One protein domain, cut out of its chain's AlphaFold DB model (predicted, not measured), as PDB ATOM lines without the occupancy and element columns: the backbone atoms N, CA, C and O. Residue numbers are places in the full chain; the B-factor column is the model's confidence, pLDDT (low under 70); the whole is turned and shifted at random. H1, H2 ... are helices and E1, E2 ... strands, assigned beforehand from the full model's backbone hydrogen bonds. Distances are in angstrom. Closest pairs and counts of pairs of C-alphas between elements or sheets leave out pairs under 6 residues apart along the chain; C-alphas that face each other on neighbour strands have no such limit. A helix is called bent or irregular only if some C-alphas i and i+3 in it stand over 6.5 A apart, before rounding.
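AT A GLANCE: This is residues 577 to 596, 607 to 675 and 688 to 742 of the 875 residues of the protein "Kinase family protein" of Chrysochromulina tobinii (UniProt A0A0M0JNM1). A body of crossed helices has two small strand hairpins at one end, and from the other end a single long helix, H5, sticks out as an arm with residues 720 to 741. The first part of H5 packs between H1 and H2, H3 packs on it farther along, and short H4 lies between H1 and the hairpin E3 and E4. The printed part has 144 residues, with the named elements in the order H1, E1, E2, E3, E4, H2, H3, H4, H5, and the class is mostly helix. Each sheet is one antiparallel pair, E1 - E2 and E3 - E4. The whole is loose, with a radius of gyration of the C-alphas of 19.9 A, and elongated, spanning 75 by 41 by 29 A.

IN THESE COORDINATES: H1 is residues 578 to 596, 27.2 A long, and its C-alpha 578 stands at (172.288, 145.443, 100.424). Four strands of three residues follow: E1, 608 to 610; E2, 617 to 619; E3, 623 to 625; and E4, 636 to 638. H2, residues 639 to 653, is 22.2 A long and irregular, with C-alphas 649 and 652 9.0 A apart. H3 is residues 655 to 664, 14.3 A long, and H4 is residues 693 to 699. H5, residues 702 to 741, runs 58.2 A to C-alpha 741 at (196.078, 106.831, 83.821).

HOW THE PARTS SIT: H1 touches H5 with residues 582 to 590 alone, closest at the C-alphas of Ala 586 and Ala 706, 5.1 A, and only just about perpendicular at 73 degrees. H1 also touches H4, about perpendicular at 88 degrees, closest at the C-alphas of Leu 593 and Ala 694, 5.6 A. H5 touches H2 with residues 704 to 711 alone, the same way at 36 degrees, only just a steep tilt, with the C-alphas of Gly 647 and Thr 704 closest at 5.8 A. H3 touches H5, about perpendicular at 88 degrees, with the C-alphas of Leu 658 and Val 715 closest at 6.5 A. In the hairpin E3 and E4, N 624 and O 637 are 2.9 A apart, within hydrogen-bond range; in the hairpin E1 and E2, N 609 and O 618 are also 2.9 A apart. The closest C-alphas of E3 and H4 are those of Gly 623 and His 699, 6.1 A. H1 and H2 are apart. In H1, H3, H4 and H5 every O i to N i+4 pair is within hydrogen-bond range; in H2, 9 of 11 are.

THE WHOLE: The C-alphas farthest apart, Glu 617 and Leu 742, are 75.4 A apart. Without residues 720 to 742, which stand free, the body spans 43 by 35 by 25 A. Residues 597 to 606 and 676 to 687 are not printed, with C-alpha gaps of 23.4 A and 14.7 A across the cuts. Of the links that are printed whole, none is long. The mean pLDDT of the printed part is 76.6, and residues under 70 include 577 to 586 and 720 to 742.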
ATOM      1  N   THR A 577     172.920 149.495 103.071       54.06
ATOM      2  CA  THR A 577     172.335 148.152 103.133       54.06
ATOM      3  C   THR A 577     172.397 147.511 101.749       54.06
ATOM      4  O   THR A 577     172.454 148.191 100.723       54.06
ATOM      5  N   VAL A 578     172.362 146.179 101.698       52.34
ATOM      6  CA  VAL A 578     172.288 145.443 100.424       52.34
ATOM      7  C   VAL A 578     171.101 145.933  99.580       52.34
ATOM      8  O   VAL A 578     171.195 146.007  98.357       52.34
ATOM      9  N   GLU A 579     169.999 146.338 100.218       52.41
ATOM     10  CA  GLU A 579     168.851 146.915  99.518       52.41
ATOM     11  C   GLU A 579     169.143 148.304  98.940       52.41
ATOM     12  O   GLU A 579     168.724 148.578  97.818       52.41
ATOM     13  N   GLU A 580     169.870 149.162  99.660       53.97
ATOM     14  CA  GLU A 580     170.251 150.503  99.195       53.97
ATOM     15  C   GLU A 580     171.216 150.442  98.003       53.97
ATOM     16  O   GLU A 580     171.061 151.212  97.053       53.97
ATOM     17  N   VAL A 581     172.168 149.500  98.010       55.94
ATOM     18  CA  VAL A 581     173.085 149.267  96.879       55.94
ATOM     19  C   VAL A 581     172.309 148.806  95.648       55.94
ATOM     20  O   VAL A 581     172.397 149.430  94.593       55.94
ATOM     21  N   HIS A 582     171.477 147.772  95.792       60.72
ATOM     22  CA  HIS A 582     170.683 147.266  94.673       60.72
ATOM     23  C   HIS A 582     169.671 148.295  94.151       60.72
ATOM     24  O   HIS A 582     169.356 148.302  92.962       60.72
ATOM     25  N   LEU A 583     169.128 149.152  95.023       66.06
ATOM     26  CA  LEU A 583     168.218 150.223  94.620       66.06
ATOM     27  C   LEU A 583     168.954 151.299  93.811       66.06
ATOM     28  O   LEU A 583     168.434 151.749  92.793       66.06
ATOM     29  N   ALA A 584     170.169 151.673  94.219       62.22
ATOM     30  CA  ALA A 584     171.008 152.610  93.476       62.22
ATOM     31  C   ALA A 584     171.413 152.063  92.094       62.22
ATOM     32  O   ALA A 584     171.307 152.781  91.100       62.22
ATOM     33  N   GLU A 585     171.802 150.788  92.006       69.31
ATOM     34  CA  GLU A 585     172.095 150.116  90.731       69.31
ATOM     35  C   GLU A 585     170.863 150.065  89.821       69.31
ATOM     36  O   GLU A 585     170.935 150.409  88.639       69.31
ATOM     37  N   ALA A 586     169.703 149.704  90.381       69.94
ATOM     38  CA  ALA A 586     168.446 149.692  89.646       69.94
ATOM     39  C   ALA A 586     168.055 151.089  89.144       69.94
ATOM     40  O   ALA A 586     167.530 151.213  88.039       69.94
ATOM     41  N   ARG A 587     168.319 152.139  89.929       74.75
ATOM     42  CA  ARG A 587     168.066 153.531  89.543       74.75
ATOM     43  C   ARG A 587     168.976 153.979  88.404       74.75
ATOM     44  O   ARG A 587     168.483 154.555  87.440       74.75
ATOM     45  N   ALA A 588     170.268 153.663  88.468       68.50
ATOM     46  CA  ALA A 588     171.210 153.967  87.392       68.50
ATOM     47  C   ALA A 588     170.807 153.281  86.074       68.50
ATOM     48  O   ALA A 588     170.819 153.906  85.012       68.50
ATOM     49  N   GLU A 589     170.382 152.018  86.142       76.00
ATOM     50  CA  GLU A 589     169.896 151.286  84.972       76.00
ATOM     51  C   GLU A 589     168.561 151.839  84.448       76.00
ATOM     52  O   GLU A 589     168.368 151.966  83.237       76.00
ATOM     53  N   LEU A 590     167.650 152.225  85.346       79.44
ATOM     54  CA  LEU A 590     166.393 152.883  84.994       79.44
ATOM     55  C   LEU A 590     166.643 154.203  84.253       79.44
ATOM     56  O   LEU A 590     166.029 154.445  83.211       79.44
ATOM     57  N   ASP A 591     167.563 155.027  84.753       72.12
ATOM     58  CA  ASP A 591     167.950 156.296  84.138       72.12
ATOM     59  C   ASP A 591     168.620 156.078  82.776       72.12
ATOM     60  O   ASP A 591     168.300 156.780  81.814       72.12
ATOM     61  N   ARG A 592     169.472 155.051  82.637       79.06
ATOM     62  CA  ARG A 592     170.078 154.660  81.354       79.06
ATOM     63  C   ARG A 592     169.019 154.254  80.324       79.06
ATOM     64  O   ARG A 592     169.047 154.728  79.186       79.06
ATOM     65  N   LEU A 593     168.080 153.388  80.711       77.38
ATOM     66  CA  LEU A 593     167.015 152.892  79.834       77.38
ATOM     67  C   LEU A 593     166.025 153.996  79.445       77.38
ATOM     68  O   LEU A 593     165.594 154.050  78.293       77.38
ATOM     69  N   ARG A 594     165.699 154.908  80.369       79.25
ATOM     70  CA  ARG A 594     164.854 156.082  80.091       79.25
ATOM     71  C   ARG A 594     165.570 157.128  79.244       79.25
ATOM     72  O   ARG A 594     164.954 157.693  78.344       79.25
ATOM     73  N   GLY A 595     166.863 157.350  79.479       57.06
ATOM     74  CA  GLY A 595     167.703 158.236  78.674       57.06
ATOM     75  C   GLY A 595     167.809 157.772  77.220       57.06
ATOM     76  O   GLY A 595     167.705 158.585  76.305       57.06
ATOM     77  N   ALA A 596     167.901 156.458  76.992       56.56
ATOM     78  CA  ALA A 596     167.863 155.865  75.653       56.56
ATOM     79  C   ALA A 596     166.479 155.961  74.969       56.56
ATOM     80  O   ALA A 596     166.391 155.840  73.748       56.56
ATOM     81  N   GLN A 607     145.583 158.769  71.747       75.38
ATOM     82  CA  GLN A 607     144.837 157.514  71.617       75.38
ATOM     83  C   GLN A 607     144.416 156.990  72.994       75.38
ATOM     84  O   GLN A 607     145.267 156.681  73.823       75.38
ATOM     85  N   GLN A 608     143.105 156.860  73.219       84.69
ATOM     86  CA  GLN A 608     142.549 156.247  74.428       84.69
ATOM     87  C   GLN A 608     142.590 154.718  74.342       84.69
ATOM     88  O   GLN A 608     142.301 154.122  73.295       84.69
ATOM     89  N   ARG A 609     142.910 154.078  75.466       88.44
ATOM     90  CA  ARG A 609     142.859 152.628  75.655       88.44
ATOM     91  C   ARG A 609     142.173 152.275  76.964       88.44
ATOM     92  O   ARG A 609     142.390 152.911  77.988       88.44
ATOM     93  N   THR A 610     141.393 151.200  76.941       91.19
ATOM     94  CA  THR A 610     140.795 150.626  78.148       91.19
ATOM     95  C   THR A 610     141.753 149.602  78.745       91.19
ATOM     96  O   THR A 610     142.129 148.625  78.091       91.19
ATOM     97  N   CYS A 611     142.168 149.815  79.990       88.81
ATOM     98  CA  CYS A 611     142.987 148.850  80.713       88.81
ATOM     99  C   CYS A 611     142.182 147.583  81.016       88.81
ATOM    100  O   CYS A 611     141.097 147.645  81.584       88.81
ATOM    101  N   GLN A 612     142.749 146.419  80.704       88.38
ATOM    102  CA  GLN A 612     142.062 145.126  80.822       88.38
ATOM    103  C   GLN A 612     141.897 144.624  82.271       88.38
ATOM    104  O   GLN A 612     141.351 143.549  82.494       88.38
ATOM    105  N   VAL A 613     142.407 145.366  83.261       85.38
ATOM    106  CA  VAL A 613     142.347 144.994  84.687       85.38
ATOM    107  C   VAL A 613     141.446 145.944  85.476       85.38
ATOM    108  O   VAL A 613     140.498 145.489  86.106       85.38
ATOM    109  N   CYS A 614     141.706 147.257  85.434       88.25
ATOM    110  CA  CYS A 614     140.865 148.263  86.109       88.25
ATOM    111  C   CYS A 614     139.639 148.688  85.283       88.25
ATOM    112  O   CYS A 614     138.786 149.384  85.822       88.25
ATOM    113  N   TYR A 615     139.586 148.371  83.981       89.44
ATOM    114  CA  TYR A 615     138.612 148.905  83.012       89.44
ATOM    115  C   TYR A 615     138.595 150.436  82.885       89.44
ATOM    116  O   TYR A 615     137.670 151.012  82.323       89.44
ATOM    117  N   CYS A 616     139.638 151.102  83.381       88.12
ATOM    118  CA  CYS A 616     139.805 152.538  83.281       88.12
ATOM    119  C   CYS A 616     140.286 152.944  81.875       88.12
ATOM    120  O   CYS A 616     141.125 152.257  81.281       88.12
ATOM    121  N   GLU A 617     139.733 154.037  81.339       88.44
ATOM    122  CA  GLU A 617     140.211 154.669  80.105       88.44
ATOM    123  C   GLU A 617     141.456 155.496  80.425       88.44
ATOM    124  O   GLU A 617     141.458 156.310  81.351       88.44
ATOM    125  N   CYS A 618     142.547 155.218  79.721       83.56
ATOM    126  CA  CYS A 618     143.824 155.891  79.898       83.56
ATOM    127  C   CYS A 618     144.424 156.224  78.536       83.56
ATOM    128  O   CYS A 618     144.257 155.476  77.567       83.56
ATOM    129  N   ASP A 619     145.212 157.294  78.495       82.88
ATOM    130  CA  ASP A 619     146.050 157.583  77.340       82.88
ATOM    131  C   ASP A 619     147.003 156.411  77.087       82.88
ATOM    132  O   ASP A 619     147.543 155.815  78.025       82.88
ATOM    133  N   LEU A 620     147.267 156.108  75.817       78.38
ATOM    134  CA  LEU A 620     148.205 155.057  75.416       78.38
ATOM    135  C   LEU A 620     149.603 155.254  76.036       78.38
ATOM    136  O   LEU A 620     150.289 154.281  76.329       78.38
ATOM    137  N   ALA A 621     150.003 156.502  76.301       80.00
ATOM    138  CA  ALA A 621     151.255 156.838  76.984       80.00
ATOM    139  C   ALA A 621     151.273 156.468  78.487       80.00
ATOM    140  O   ALA A 621     152.342 156.356  79.086       80.00
ATOM    141  N   ALA A 622     150.105 156.268  79.105       84.75
ATOM    142  CA  ALA A 622     149.935 155.951  80.522       84.75
ATOM    143  C   ALA A 622     149.822 154.436  80.796       84.75
ATOM    144  O   ALA A 622     149.257 154.017  81.815       84.75
ATOM    145  N   GLY A 623     150.347 153.603  79.897       85.00
ATOM    146  CA  GLY A 623     150.370 152.156  80.056       85.00
ATOM    147  C   GLY A 623     151.177 151.448  78.977       85.00
ATOM    148  O   GLY A 623     151.779 152.079  78.118       85.00
ATOM    149  N   VAL A 624     151.172 150.119  79.024       88.56
ATOM    150  CA  VAL A 624     151.914 149.264  78.090       88.56
ATOM    151  C   VAL A 624     150.966 148.353  77.313       88.56
ATOM    152  O   VAL A 624     150.022 147.794  77.878       88.56
ATOM    153  N   GLU A 625     151.239 148.171  76.020       90.56
ATOM    154  CA  GLU A 625     150.584 147.172  75.172       90.56
ATOM    155  C   GLU A 625     151.489 145.953  74.976       90.56
ATOM    156  O   GLU A 625     152.693 146.074  74.744       90.56
ATOM    157  N   CYS A 626     150.916 144.751  75.032       88.81
ATOM    158  CA  CYS A 626     151.640 143.567  74.573       88.81
ATOM    159  C   CYS A 626     151.730 143.557  73.038       88.81
ATOM    160  O   CYS A 626     150.813 144.030  72.371       88.81
ATOM    161  N   SER A 627     152.776 142.950  72.470       86.62
ATOM    162  CA  SER A 627     152.962 142.838  71.012       86.62
ATOM    163  C   SER A 627     152.603 141.431  70.502       86.62
ATOM    164  O   SER A 627     153.493 140.589  70.359       86.62
ATOM    165  N   PRO A 628     151.316 141.100  70.286       81.69
ATOM    166  CA  PRO A 628     150.928 139.767  69.841       81.69
ATOM    167  C   PRO A 628     151.328 139.505  68.372       81.69
ATOM    168  O   PRO A 628     151.582 140.445  67.617       81.69
ATOM    169  N   PRO A 629     151.364 138.230  67.934       78.69
ATOM    170  CA  PRO A 629     151.567 137.870  66.528       78.69
ATOM    171  C   PRO A 629     150.521 138.507  65.597       78.69
ATOM    172  O   PRO A 629     149.394 138.779  66.016       78.69
ATOM    173  N   ALA A 630     150.884 138.707  64.326       70.94
ATOM    174  CA  ALA A 630     150.064 139.416  63.340       70.94
ATOM    175  C   ALA A 630     148.611 138.894  63.272       70.94
ATOM    176  O   ALA A 630     148.384 137.702  63.061       70.94
ATOM    177  N   GLY A 631     147.641 139.804  63.430       68.06
ATOM    178  CA  GLY A 631     146.201 139.521  63.352       68.06
ATOM    179  C   GLY A 631     145.461 139.422  64.695       68.06
ATOM    180  O   GLY A 631     144.235 139.357  64.689       68.06
ATOM    181  N   ALA A 632     146.160 139.448  65.835       79.62
ATOM    182  CA  ALA A 632     145.547 139.481  67.167       79.62
ATOM    183  C   ALA A 632     145.550 140.897  67.773       79.62
ATOM    184  O   ALA A 632     146.492 141.664  67.576       79.62
ATOM    185  N   ALA A 633     144.504 141.237  68.533       81.94
ATOM    186  CA  ALA A 633     144.412 142.522  69.225       81.94
ATOM    187  C   ALA A 633     145.383 142.579  70.428       81.94
ATOM    188  O   ALA A 633     145.481 141.595  71.170       81.94
ATOM    189  N   PRO A 634     146.107 143.696  70.640       86.38
ATOM    190  CA  PRO A 634     146.978 143.858  71.797       86.38
ATOM    191  C   PRO A 634     146.169 144.061  73.085       86.38
ATOM    192  O   PRO A 634     145.100 144.672  73.089       86.38
ATOM    193  N   HIS A 635     146.704 143.572  74.201       90.56
ATOM    194  CA  HIS A 635     146.167 143.813  75.538       90.56
ATOM    195  C   HIS A 635     146.897 144.996  76.174       90.56
ATOM    196  O   HIS A 635     148.130 145.023  76.163       90.56
ATOM    197  N   PHE A 636     146.141 145.923  76.761       92.06
ATOM    198  CA  PHE A 636     146.661 147.129  77.407       92.06
ATOM    199  C   PHE A 636     146.537 147.059  78.935       92.06
ATOM    200  O   PHE A 636     145.507 146.633  79.473       92.06
ATOM    201  N   LEU A 637     147.582 147.508  79.632       91.31
ATOM    202  CA  LEU A 637     147.626 147.681  81.087       91.31
ATOM    203  C   LEU A 637     148.074 149.105  81.418       91.31
ATOM    204  O   LEU A 637     149.148 149.514  80.984       91.31
ATOM    205  N   CYS A 638     147.303 149.828  82.232       91.31
ATOM    206  CA  CYS A 638     147.734 151.129  82.748       91.31
ATOM    207  C   CYS A 638     148.933 150.980  83.703       91.31
ATOM    208  O   CYS A 638     149.124 149.917  84.303       91.31
ATOM    209  N   ASN A 639     149.708 152.053  83.893       89.81
ATOM    210  CA  ASN A 639     150.914 152.060  84.735       89.81
ATOM    211  C   ASN A 639     150.666 151.489  86.145       89.81
ATOM    212  O   ASN A 639     151.472 150.709  86.647       89.81
ATOM    213  N   GLY A 640     149.527 151.821  86.769       89.12
ATOM    214  CA  GLY A 640     149.167 151.324  88.102       89.12
ATOM    215  C   GLY A 640     148.942 149.808  88.137       89.12
ATOM    216  O   GLY A 640     149.549 149.107  88.947       89.12
ATOM    217  N   CYS A 641     148.125 149.281  87.219       90.69
ATOM    218  CA  CYS A 641     147.881 147.840  87.120       90.69
ATOM    219  C   CYS A 641     149.134 147.073  86.685       90.69
ATOM    220  O   CYS A 641     149.352 145.958  87.152       90.69
ATOM    221  N   LEU A 642     149.973 147.660  85.826       92.44
ATOM    222  CA  LEU A 642     151.257 147.083  85.440       92.44
ATOM    223  C   LEU A 642     152.205 146.993  86.642       92.44
ATOM    224  O   LEU A 642     152.810 145.944  86.847       92.44
ATOM    225  N   ALA A 643     152.314 148.052  87.446       89.50
ATOM    226  CA  ALA A 643     153.177 148.076  88.623       89.50
ATOM    227  C   ALA A 643     152.764 147.027  89.660       89.50
ATOM    228  O   ALA A 643     153.610 146.276  90.146       89.50
ATOM    229  N   GLN A 644     151.465 146.914  89.939       90.62
ATOM    230  CA  GLN A 644     150.954 145.870  90.823       90.62
ATOM    231  C   GLN A 644     151.225 144.474  90.249       90.62
ATOM    232  O   GLN A 644     151.784 143.622  90.935       90.62
ATOM    233  N   TYR A 645     150.889 144.259  88.975       90.44
ATOM    234  CA  TYR A 645     151.077 142.976  88.307       90.44
ATOM    235  C   TYR A 645     152.543 142.534  88.308       90.44
ATOM    236  O   TYR A 645     152.836 141.398  88.664       90.44
ATOM    237  N   VAL A 646     153.475 143.421  87.946       89.12
ATOM    238  CA  VAL A 646     154.912 143.124  87.979       89.12
ATOM    239  C   VAL A 646     155.354 142.859  89.409       89.12
ATOM    240  O   VAL A 646     155.973 141.825  89.646       89.12
ATOM    241  N   GLY A 647     154.987 143.736  90.349       86.50
ATOM    242  CA  GLY A 647     155.314 143.604  91.765       86.50
ATOM    243  C   GLY A 647     154.932 142.238  92.327       86.50
ATOM    244  O   GLY A 647     155.770 141.583  92.934       86.50
ATOM    245  N   GLU A 648     153.725 141.744  92.045       85.56
ATOM    246  CA  GLU A 648     153.267 140.416  92.479       85.56
ATOM    247  C   GLU A 648     154.097 139.260  91.892       85.56
ATOM    248  O   GLU A 648     154.279 138.237  92.554       85.56
ATOM    249  N   GLN A 649     154.633 139.398  90.674       81.88
ATOM    250  CA  GLN A 649     155.448 138.341  90.055       81.88
ATOM    251  C   GLN A 649     156.860 138.245  90.620       81.88
ATOM    252  O   GLN A 649     157.442 137.160  90.611       81.88
ATOM    253  N   VAL A 650     157.410 139.367  91.081       80.88
ATOM    254  CA  VAL A 650     158.797 139.459  91.559       80.88
ATOM    255  C   VAL A 650     158.894 139.656  93.075       80.88
ATOM    256  O   VAL A 650     159.989 139.687  93.629       80.88
ATOM    257  N   ALA A 651     157.756 139.744  93.771       74.25
ATOM    258  CA  ALA A 651     157.699 139.899  95.217       74.25
ATOM    259  C   ALA A 651     158.308 138.704  95.967       74.25
ATOM    260  O   ALA A 651     158.209 137.537  95.562       74.25
ATOM    261  N   ASN A 652     158.882 139.023  97.130       65.31
ATOM    262  CA  ASN A 652     159.409 138.106  98.143       65.31
ATOM    263  C   ASN A 652     160.570 137.200  97.701       65.31
ATOM    264  O   ASN A 652     161.017 136.399  98.516       65.31
ATOM    265  N   HIS A 653     161.058 137.308  96.454       64.75
ATOM    266  CA  HIS A 653     162.231 136.590  95.917       64.75
ATOM    267  C   HIS A 653     162.316 135.105  96.309       64.75
ATOM    268  O   HIS A 653     163.405 134.564  96.490       64.75
ATOM    269  N   THR A 654     161.173 134.440  96.482       70.94
ATOM    270  CA  THR A 654     161.152 133.030  96.876       70.94
ATOM    271  C   THR A 654     161.612 132.165  95.707       70.94
ATOM    272  O   THR A 654     161.325 132.480  94.549       70.94
ATOM    273  N   ASP A 655     162.247 131.026  95.992       67.56
ATOM    274  CA  ASP A 655     162.678 130.072  94.959       67.56
ATOM    275  C   ASP A 655     161.537 129.664  94.014       67.56
ATOM    276  O   ASP A 655     161.759 129.412  92.831       67.56
ATOM    277  N   ALA A 656     160.298 129.612  94.509       73.19
ATOM    278  CA  ALA A 656     159.129 129.301  93.694       73.19
ATOM    279  C   ALA A 656     158.778 130.426  92.702       73.19
ATOM    280  O   ALA A 656     158.427 130.139  91.554       73.19
ATOM    281  N   ASN A 657     158.882 131.692  93.118       73.38
ATOM    282  CA  ASN A 657     158.603 132.847  92.263       73.38
ATOM    283  C   ASN A 657     159.713 133.055  91.227       73.38
ATOM    284  O   ASN A 657     159.407 133.219  90.047       73.38
ATOM    285  N   LEU A 658     160.983 132.942  91.633       76.75
ATOM    286  CA  LEU A 658     162.131 133.061  90.726       76.75
ATOM    287  C   LEU A 658     162.117 131.970  89.647       76.75
ATOM    288  O   LEU A 658     162.267 132.282  88.468       76.75
ATOM    289  N   ARG A 659     161.795 130.715  90.001       76.31
ATOM    290  CA  ARG A 659     161.617 129.630  89.015       76.31
ATOM    291  C   ARG A 659     160.490 129.909  88.024       76.31
ATOM    292  O   ARG A 659     160.629 129.618  86.841       76.31
ATOM    293  N   ARG A 660     159.356 130.458  88.477       78.44
ATOM    294  CA  ARG A 660     158.237 130.820  87.584       78.44
ATOM    295  C   ARG A 660     158.602 131.982  86.663       78.44
ATOM    296  O   ARG A 660     158.208 131.971  85.499       78.44
ATOM    297  N   PHE A 661     159.336 132.965  87.175       82.62
ATOM    298  CA  PHE A 661     159.845 134.095  86.403       82.62
ATOM    299  C   PHE A 661     160.842 133.634  85.327       82.62
ATOM    300  O   PHE A 661     160.691 133.992  84.158       82.62
ATOM    301  N   GLU A 662     161.775 132.748  85.687       82.12
ATOM    302  CA  GLU A 662     162.724 132.113  84.766       82.12
ATOM    303  C   GLU A 662     162.012 131.281  83.687       82.12
ATOM    304  O   GLU A 662     162.261 131.471  82.498       82.12
ATOM    305  N   GLN A 663     161.054 130.427  84.067       79.56
ATOM    306  CA  GLN A 663     160.267 129.613  83.125       79.56
ATOM    307  C   GLN A 663     159.490 130.452  82.101       79.56
ATOM    308  O   GLN A 663     159.242 130.000  80.983       79.56
ATOM    309  N   ARG A 664     159.083 131.671  82.470       79.88
ATOM    310  CA  ARG A 664     158.395 132.612  81.571       79.88
ATOM    311  C   ARG A 664     159.360 133.397  80.679       79.88
ATOM    312  O   ARG A 664     158.908 133.964  79.678       79.88
ATOM    313  N   GLY A 665     160.650 133.412  81.022       79.38
ATOM    314  CA  GLY A 665     161.691 134.221  80.388       79.38
ATOM    315  C   GLY A 665     161.620 135.710  80.741       79.38
ATOM    316  O   GLY A 665     162.190 136.519  80.015       79.38
ATOM    317  N   GLY A 666     160.890 136.082  81.801       86.06
ATOM    318  CA  GLY A 666     160.615 137.470  82.186       86.06
ATOM    319  C   GLY A 666     159.123 137.782  82.363       86.06
ATOM    320  O   GLY A 666     158.281 136.884  82.455       86.06
ATOM    321  N   VAL A 667     158.778 139.073  82.407       89.56
ATOM    322  CA  VAL A 667     157.388 139.531  82.576       89.56
ATOM    323  C   VAL A 667     156.625 139.371  81.258       89.56
ATOM    324  O   VAL A 667     156.962 139.993  80.254       89.56
ATOM    325  N   ARG A 668     155.562 138.562  81.264       89.44
ATOM    326  CA  ARG A 668     154.649 138.371  80.121       89.44
ATOM    327  C   ARG A 668     153.331 139.115  80.313       89.44
ATOM    328  O   ARG A 668     152.993 139.500  81.429       89.44
ATOM    329  N   CYS A 669     152.566 139.255  79.232       88.00
ATOM    330  CA  CYS A 669     151.187 139.755  79.257       88.00
ATOM    331  C   CYS A 669     150.345 139.061  80.349       88.00
ATOM    332  O   CYS A 669     150.482 137.855  80.551       88.00
ATOM    333  N   SER A 670     149.446 139.795  81.015       85.06
ATOM    334  CA  SER A 670     148.550 139.260  82.059       85.06
ATOM    335  C   SER A 670     147.629 138.135  81.573       85.06
ATOM    336  O   SER A 670     147.196 137.312  82.370       85.06
ATOM    337  N   HIS A 671     147.388 138.058  80.262       84.88
ATOM    338  CA  HIS A 671     146.596 137.013  79.610       84.88
ATOM    339  C   HIS A 671     147.441 135.793  79.188       84.88
ATOM    340  O   HIS A 671     146.966 134.909  78.475       84.88
ATOM    341  N   PHE A 672     148.720 135.733  79.579       82.94
ATOM    342  CA  PHE A 672     149.565 134.564  79.350       82.94
ATOM    343  C   PHE A 672     149.308 133.486  80.409       82.94
ATOM    344  O   PHE A 672     149.571 133.672  81.598       82.94
ATOM    345  N   ILE A 673     148.884 132.310  79.952       75.25
ATOM    346  CA  ILE A 673     148.714 131.114  80.776       75.25
ATOM    347  C   ILE A 673     149.876 130.160  80.485       75.25
ATOM    348  O   ILE A 673     150.022 129.670  79.361       75.25
ATOM    349  N   ALA A 674     150.704 129.897  81.501       66.06
ATOM    350  CA  ALA A 674     151.821 128.963  81.390       66.06
ATOM    351  C   ALA A 674     151.303 127.511  81.277       66.06
ATOM    352  O   ALA A 674     150.499 127.095  82.118       66.06
ATOM    353  N   PRO A 675     151.751 126.724  80.281       65.12
ATOM    354  CA  PRO A 675     151.358 125.323  80.159       65.12
ATOM    355  C   PRO A 675     151.913 124.497  81.328       65.12
ATOM    356  O   PRO A 675     153.056 124.679  81.751       65.12
ATOM    357  N   ALA A 688     152.109 136.949  72.943       86.19
ATOM    358  CA  ALA A 688     153.069 138.046  72.909       86.19
ATOM    359  C   ALA A 688     154.408 137.642  73.569       86.19
ATOM    360  O   ALA A 688     154.412 136.830  74.509       86.19
ATOM    361  N   PRO A 689     155.545 138.189  73.097       86.81
ATOM    362  CA  PRO A 689     156.826 138.023  73.769       86.81
ATOM    363  C   PRO A 689     156.800 138.688  75.155       86.81
ATOM    364  O   PRO A 689     155.847 139.377  75.527       86.81
ATOM    365  N   VAL A 690     157.851 138.451  75.940       89.94
ATOM    366  CA  VAL A 690     158.053 139.163  77.207       89.94
ATOM    367  C   VAL A 690     158.178 140.664  76.952       89.94
ATOM    368  O   VAL A 690     158.684 141.079  75.906       89.94
ATOM    369  N   TYR A 691     157.719 141.474  77.902       89.81
ATOM    370  CA  TYR A 691     157.957 142.910  77.852       89.81
ATOM    371  C   TYR A 691     159.459 143.179  77.896       89.81
ATOM    372  O   TYR A 691     160.192 142.536  78.651       89.81
ATOM    373  N   THR A 692     159.913 144.127  77.080       89.19
ATOM    374  CA  THR A 692     161.311 144.552  77.084       89.19
ATOM    375  C   THR A 692     161.616 145.356  78.343       89.19
ATOM    376  O   THR A 692     160.745 146.044  78.880       89.19
ATOM    377  N   ASP A 693     162.873 145.322  78.785       87.94
ATOM    378  CA  ASP A 693     163.350 146.123  79.916       87.94
ATOM    379  C   ASP A 693     163.036 147.613  79.723       87.94
ATOM    380  O   ASP A 693     162.589 148.272  80.654       87.94
ATOM    381  N   ALA A 694     163.192 148.125  78.496       83.88
ATOM    382  CA  ALA A 694     162.878 149.510  78.147       83.88
ATOM    383  C   ALA A 694     161.379 149.833  78.292       83.88
ATOM    384  O   ALA A 694     161.032 150.886  78.824       83.88
ATOM    385  N   ALA A 695     160.487 148.927  77.874       84.56
ATOM    386  CA  ALA A 695     159.045 149.115  78.040       84.56
ATOM    387  C   ALA A 695     158.647 149.092  79.524       84.56
ATOM    388  O   ALA A 695     157.857 149.917  79.973       84.56
ATOM    389  N   LEU A 696     159.229 148.191  80.316       88.88
ATOM    390  CA  LEU A 696     158.986 148.152  81.759       88.88
ATOM    391  C   LEU A 696     159.552 149.397  82.461       88.88
ATOM    392  O   LEU A 696     158.854 150.008  83.264       88.88
ATOM    393  N   ALA A 697     160.767 149.828  82.120       87.31
ATOM    394  CA  ALA A 697     161.404 151.039  82.647       87.31
ATOM    395  C   ALA A 697     160.593 152.318  82.365       87.31
ATOM    396  O   ALA A 697     160.519 153.219  83.209       87.31
ATOM    397  N   ALA A 698     159.960 152.404  81.192       84.88
ATOM    398  CA  ALA A 698     159.139 153.548  80.804       84.88
ATOM    399  C   ALA A 698     157.850 153.680  81.637       84.88
ATOM    400  O   ALA A 698     157.409 154.797  81.897       84.88
ATOM    401  N   HIS A 699     157.272 152.560  82.084       88.31
ATOM    402  CA  HIS A 699     155.921 152.524  82.662       88.31
ATOM    403  C   HIS A 699     155.865 152.120  84.147       88.31
ATOM    404  O   HIS A 699     154.825 152.290  84.787       88.31
ATOM    405  N   LEU A 700     156.961 151.610  84.720       88.44
ATOM    406  CA  LEU A 700     157.042 151.232  86.134       88.44
ATOM    407  C   LEU A 700     157.594 152.359  87.027       88.44
ATOM    408  O   LEU A 700     158.488 153.106  86.615       88.44
ATOM    409  N   PRO A 701     157.124 152.460  88.285       86.06
ATOM    410  CA  PRO A 701     157.780 153.273  89.302       86.06
ATOM    411  C   PRO A 701     159.131 152.656  89.705       86.06
ATOM    412  O   PRO A 701     159.320 151.441  89.625       86.06
ATOM    413  N   GLU A 702     160.055 153.500  90.176       83.50
ATOM    414  CA  GLU A 702     161.432 153.128  90.554       83.50
ATOM    415  C   GLU A 702     161.476 151.927  91.509       83.50
ATOM    416  O   GLU A 702     162.214 150.970  91.288       83.50
ATOM    417  N   THR A 703     160.605 151.928  92.518       81.88
ATOM    418  CA  THR A 703     160.524 150.873  93.533       81.88
ATOM    419  C   THR A 703     160.137 149.512  92.950       81.88
ATOM    420  O   THR A 703     160.738 148.496  93.293       81.88
ATOM    421  N   THR A 704     159.167 149.461  92.033       86.88
ATOM    422  CA  THR A 704     158.758 148.211  91.371       86.88
ATOM    423  C   THR A 704     159.793 147.752  90.348       86.88
ATOM    424  O   THR A 704     160.047 146.552  90.231       86.88
ATOM    425  N   PHE A 705     160.417 148.688  89.626       89.38
ATOM    426  CA  PHE A 705     161.486 148.364  88.686       89.38
ATOM    427  C   PHE A 705     162.699 147.754  89.401       89.38
ATOM    428  O   PHE A 705     163.246 146.762  88.921       89.38
ATOM    429  N   ALA A 706     163.054 148.257  90.586       83.50
ATOM    430  CA  ALA A 706     164.122 147.690  91.407       83.50
ATOM    431  C   ALA A 706     163.859 146.229  91.799       83.50
ATOM    432  O   ALA A 706     164.754 145.390  91.690       83.50
ATOM    433  N   LEU A 707     162.622 145.882  92.173       84.75
ATOM    434  CA  LEU A 707     162.253 144.489  92.461       84.75
ATOM    435  C   LEU A 707     162.388 143.589  91.223       84.75
ATOM    436  O   LEU A 707     162.890 142.468  91.321       84.75
ATOM    437  N   TYR A 708     161.968 144.084  90.055       89.69
ATOM    438  CA  TYR A 708     162.120 143.373  88.784       89.69
ATOM    439  C   TYR A 708     163.596 143.145  88.430       89.69
ATOM    440  O   TYR A 708     163.987 142.023  88.099       89.69
ATOM    441  N   PHE A 709     164.414 144.189  88.554       86.62
ATOM    442  CA  PHE A 709     165.844 144.150  88.268       86.62
ATOM    443  C   PHE A 709     166.570 143.144  89.172       86.62
ATOM    444  O   PHE A 709     167.304 142.282  88.686       86.62
ATOM    445  N   GLN A 710     166.268 143.156  90.473       82.62
ATOM    446  CA  GLN A 710     166.806 142.191  91.436       82.62
ATOM    447  C   GLN A 710     166.405 140.743  91.120       82.62
ATOM    448  O   GLN A 710     167.240 139.841  91.190       82.62
ATOM    449  N   ALA A 711     165.140 140.494  90.762       83.50
ATOM    450  CA  ALA A 711     164.683 139.146  90.415       83.50
ATOM    451  C   ALA A 711     165.404 138.610  89.165       83.50
ATOM    452  O   ALA A 711     165.785 137.439  89.118       83.50
ATOM    453  N   LYS A 712     165.649 139.477  88.175       85.56
ATOM    454  CA  LYS A 712     166.413 139.148  86.966       85.56
ATOM    455  C   LYS A 712     167.877 138.820  87.281       85.56
ATOM    456  O   LYS A 712     168.384 137.818  86.774       85.56
ATOM    457  N   ALA A 713     168.523 139.606  88.143       78.44
ATOM    458  CA  ALA A 713     169.896 139.364  88.585       78.44
ATOM    459  C   ALA A 713     170.037 138.016  89.316       78.44
ATOM    460  O   ALA A 713     170.895 137.212  88.956       78.44
ATOM    461  N   LYS A 714     169.129 137.706  90.253       77.25
ATOM    462  CA  LYS A 714     169.131 136.428  90.989       77.25
ATOM    463  C   LYS A 714     168.970 135.206  90.087       77.25
ATOM    464  O   LYS A 714     169.627 134.192  90.299       77.25
ATOM    465  N   VAL A 715     168.110 135.282  89.070       80.44
ATOM    466  CA  VAL A 715     167.956 134.182  88.099       80.44
ATOM    467  C   VAL A 715     169.234 133.989  87.274       80.44
ATOM    468  O   VAL A 715     169.638 132.854  87.022       80.44
ATOM    469  N   ALA A 716     169.906 135.074  86.880       73.69
ATOM    470  CA  ALA A 716     171.184 134.987  86.172       73.69
ATOM    471  C   ALA A 716     172.286 134.366  87.050       73.69
ATOM    472  O   ALA A 716     172.992 133.464  86.601       73.69
ATOM    473  N   GLU A 717     172.377 134.781  88.312       70.06
ATOM    474  CA  GLU A 717     173.303 134.228  89.307       70.06
ATOM    475  C   GLU A 717     173.078 132.720  89.520       70.06
ATOM    476  O   GLU A 717     174.020 131.928  89.455       70.06
ATOM    477  N   GLN A 718     171.821 132.287  89.682       71.31
ATOM    478  CA  GLN A 718     171.472 130.867  89.815       71.31
ATOM    479  C   GLN A 718     171.901 130.044  88.592       71.31
ATOM    480  O   GLN A 718     172.402 128.927  88.748       71.31
ATOM    481  N   ARG A 719     171.762 130.590  87.376       71.12
ATOM    482  CA  ARG A 719     172.239 129.929  86.151       71.12
ATOM    483  C   ARG A 719     173.757 129.796  86.128       71.12
ATOM    484  O   ARG A 719     174.243 128.696  85.870       71.12
ATOM    485  N   ILE A 720     174.484 130.863  86.464       62.09
ATOM    486  CA  ILE A 720     175.953 130.850  86.545       62.09
ATOM    487  C   ILE A 720     176.418 129.807  87.565       62.09
ATOM    488  O   ILE A 720     177.305 129.016  87.263       62.09
ATOM    489  N   HIS A 721     175.788 129.726  88.739       55.59
ATOM    490  CA  HIS A 721     176.130 128.716  89.742       55.59
ATOM    491  C   HIS A 721     175.881 127.282  89.266       55.59
ATOM    492  O   HIS A 721     176.713 126.407  89.507       55.59
ATOM    493  N   VAL A 722     174.761 127.019  88.586       66.88
ATOM    494  CA  VAL A 722     174.457 125.686  88.038       66.88
ATOM    495  C   VAL A 722     175.428 125.316  86.912       66.88
ATOM    496  O   VAL A 722     175.871 124.168  86.837       66.88
ATOM    497  N   GLU A 723     175.777 126.266  86.044       64.06
ATOM    498  CA  GLU A 723     176.748 126.076  84.962       64.06
ATOM    499  C   GLU A 723     178.166 125.864  85.508       64.06
ATOM    500  O   GLU A 723     178.830 124.907  85.106       64.06
ATOM    501  N   ALA A 724     178.590 126.652  86.499       46.38
ATOM    502  CA  ALA A 724     179.860 126.477  87.198       46.38
ATOM    503  C   ALA A 724     179.924 125.120  87.912       46.38
ATOM    504  O   ALA A 724     180.904 124.396  87.765       46.38
ATOM    505  N   ALA A 725     178.863 124.707  88.615       55.34
ATOM    506  CA  ALA A 725     178.798 123.398  89.266       55.34
ATOM    507  C   ALA A 725     178.899 122.234  88.264       55.34
ATOM    508  O   ALA A 725     179.545 121.225  88.553       55.34
ATOM    509  N   ARG A 726     178.300 122.368  87.072       67.25
ATOM    510  CA  ARG A 726     178.465 121.398  85.976       67.25
ATOM    511  C   ARG A 726     179.884 121.404  85.413       67.25
ATOM    512  O   ARG A 726     180.417 120.326  85.165       67.25
ATOM    513  N   GLY A 727     180.490 122.581  85.253       53.12
ATOM    514  CA  GLY A 727     181.887 122.746  84.843       53.12
ATOM    515  C   GLY A 727     182.843 122.053  85.811       53.12
ATOM    516  O   GLY A 727     183.585 121.165  85.401       53.12
ATOM    517  N   PHE A 728     182.724 122.340  87.109       48.50
ATOM    518  CA  PHE A 728     183.508 121.685  88.158       48.50
ATOM    519  C   PHE A 728     183.277 120.171  88.208       48.50
ATOM    520  O   PHE A 728     184.221 119.414  88.415       48.50
ATOM    521  N   ALA A 729     182.045 119.695  87.997       56.28
ATOM    522  CA  ALA A 729     181.766 118.260  87.949       56.28
ATOM    523  C   ALA A 729     182.418 117.577  86.731       56.28
ATOM    524  O   ALA A 729     182.946 116.471  86.861       56.28
ATOM    525  N   ALA A 730     182.408 118.231  85.566       59.91
ATOM    526  CA  ALA A 730     183.047 117.735  84.349       59.91
ATOM    527  C   ALA A 730     184.579 117.744  84.463       59.91
ATOM    528  O   ALA A 730     185.235 116.776  84.080       59.91
ATOM    529  N   GLU A 731     185.147 118.799  85.041       50.59
ATOM    530  CA  GLU A 731     186.584 118.935  85.272       50.59
ATOM    531  C   GLU A 731     187.085 117.936  86.319       50.59
ATOM    532  O   GLU A 731     188.101 117.276  86.107       50.59
ATOM    533  N   ARG A 732     186.313 117.717  87.394       57.03
ATOM    534  CA  ARG A 732     186.583 116.659  88.375       57.03
ATOM    535  C   ARG A 732     186.584 115.277  87.722       57.03
ATOM    536  O   ARG A 732     187.523 114.520  87.938       57.03
ATOM    537  N   ALA A 733     185.593 114.967  86.885       62.69
ATOM    538  CA  ALA A 733     185.535 113.693  86.165       62.69
ATOM    539  C   ALA A 733     186.713 113.520  85.181       62.69
ATOM    540  O   ALA A 733     187.274 112.430  85.062       62.69
ATOM    541  N   ALA A 734     187.133 114.594  84.505       55.28
ATOM    542  CA  ALA A 734     188.296 114.583  83.615       55.28
ATOM    543  C   ALA A 734     189.617 114.396  84.383       55.28
ATOM    544  O   ALA A 734     190.516 113.688  83.923       55.28
ATOM    545  N   LEU A 735     189.733 115.000  85.567       47.91
ATOM    546  CA  LEU A 735     190.891 114.856  86.441       47.91
ATOM    547  C   LEU A 735     190.960 113.450  87.051       47.91
ATOM    548  O   LEU A 735     192.025 112.841  87.035       47.91
ATOM    549  N   GLU A 736     189.833 112.900  87.503       62.88
ATOM    550  CA  GLU A 736     189.718 111.515  87.979       62.88
ATOM    551  C   GLU A 736     190.135 110.515  86.886       62.88
ATOM    552  O   GLU A 736     190.916 109.597  87.150       62.88
ATOM    553  N   ALA A 737     189.716 110.741  85.636       61.81
ATOM    554  CA  ALA A 737     190.140 109.936  84.490       61.81
ATOM    555  C   ALA A 737     191.647 110.069  84.190       61.81
ATOM    556  O   ALA A 737     192.307 109.067  83.918       61.81
ATOM    557  N   ARG A 738     192.227 111.275  84.287       55.94
ATOM    558  CA  ARG A 738     193.678 111.494  84.116       55.94
ATOM    559  C   ARG A 738     194.484 110.828  85.226       55.94
ATOM    560  O   ARG A 738     195.449 110.125  84.932       55.94
ATOM    561  N   ILE A 739     194.065 110.973  86.483       53.38
ATOM    562  CA  ILE A 739     194.698 110.328  87.641       53.38
ATOM    563  C   ILE A 739     194.673 108.808  87.475       53.38
ATOM    564  O   ILE A 739     195.697 108.158  87.702       53.38
ATOM    565  N   ALA A 740     193.566 108.243  86.978       58.62
ATOM    566  CA  ALA A 740     193.431 106.816  86.679       58.62
ATOM    567  C   ALA A 740     194.430 106.295  85.621       58.62
ATOM    568  O   ALA A 740     194.700 105.094  85.596       58.62
ATOM    569  N   THR A 741     195.054 107.178  84.831       58.12
ATOM    570  CA  THR A 741     196.078 106.831  83.821       58.12
ATOM    571  C   THR A 741     197.530 107.077  84.249       58.12
ATOM    572  O   THR A 741     198.440 106.642  83.548       58.12
ATOM    573  N   LEU A 742     197.770 107.739  85.388       56.66
ATOM    574  CA  LEU A 742     199.126 107.993  85.894       56.66
ATOM    575  C   LEU A 742     199.801 106.707  86.398       56.66
ATOM    576  O   LEU A 742     199.147 105.875  87.035       56.66
TER     577      LEU A 742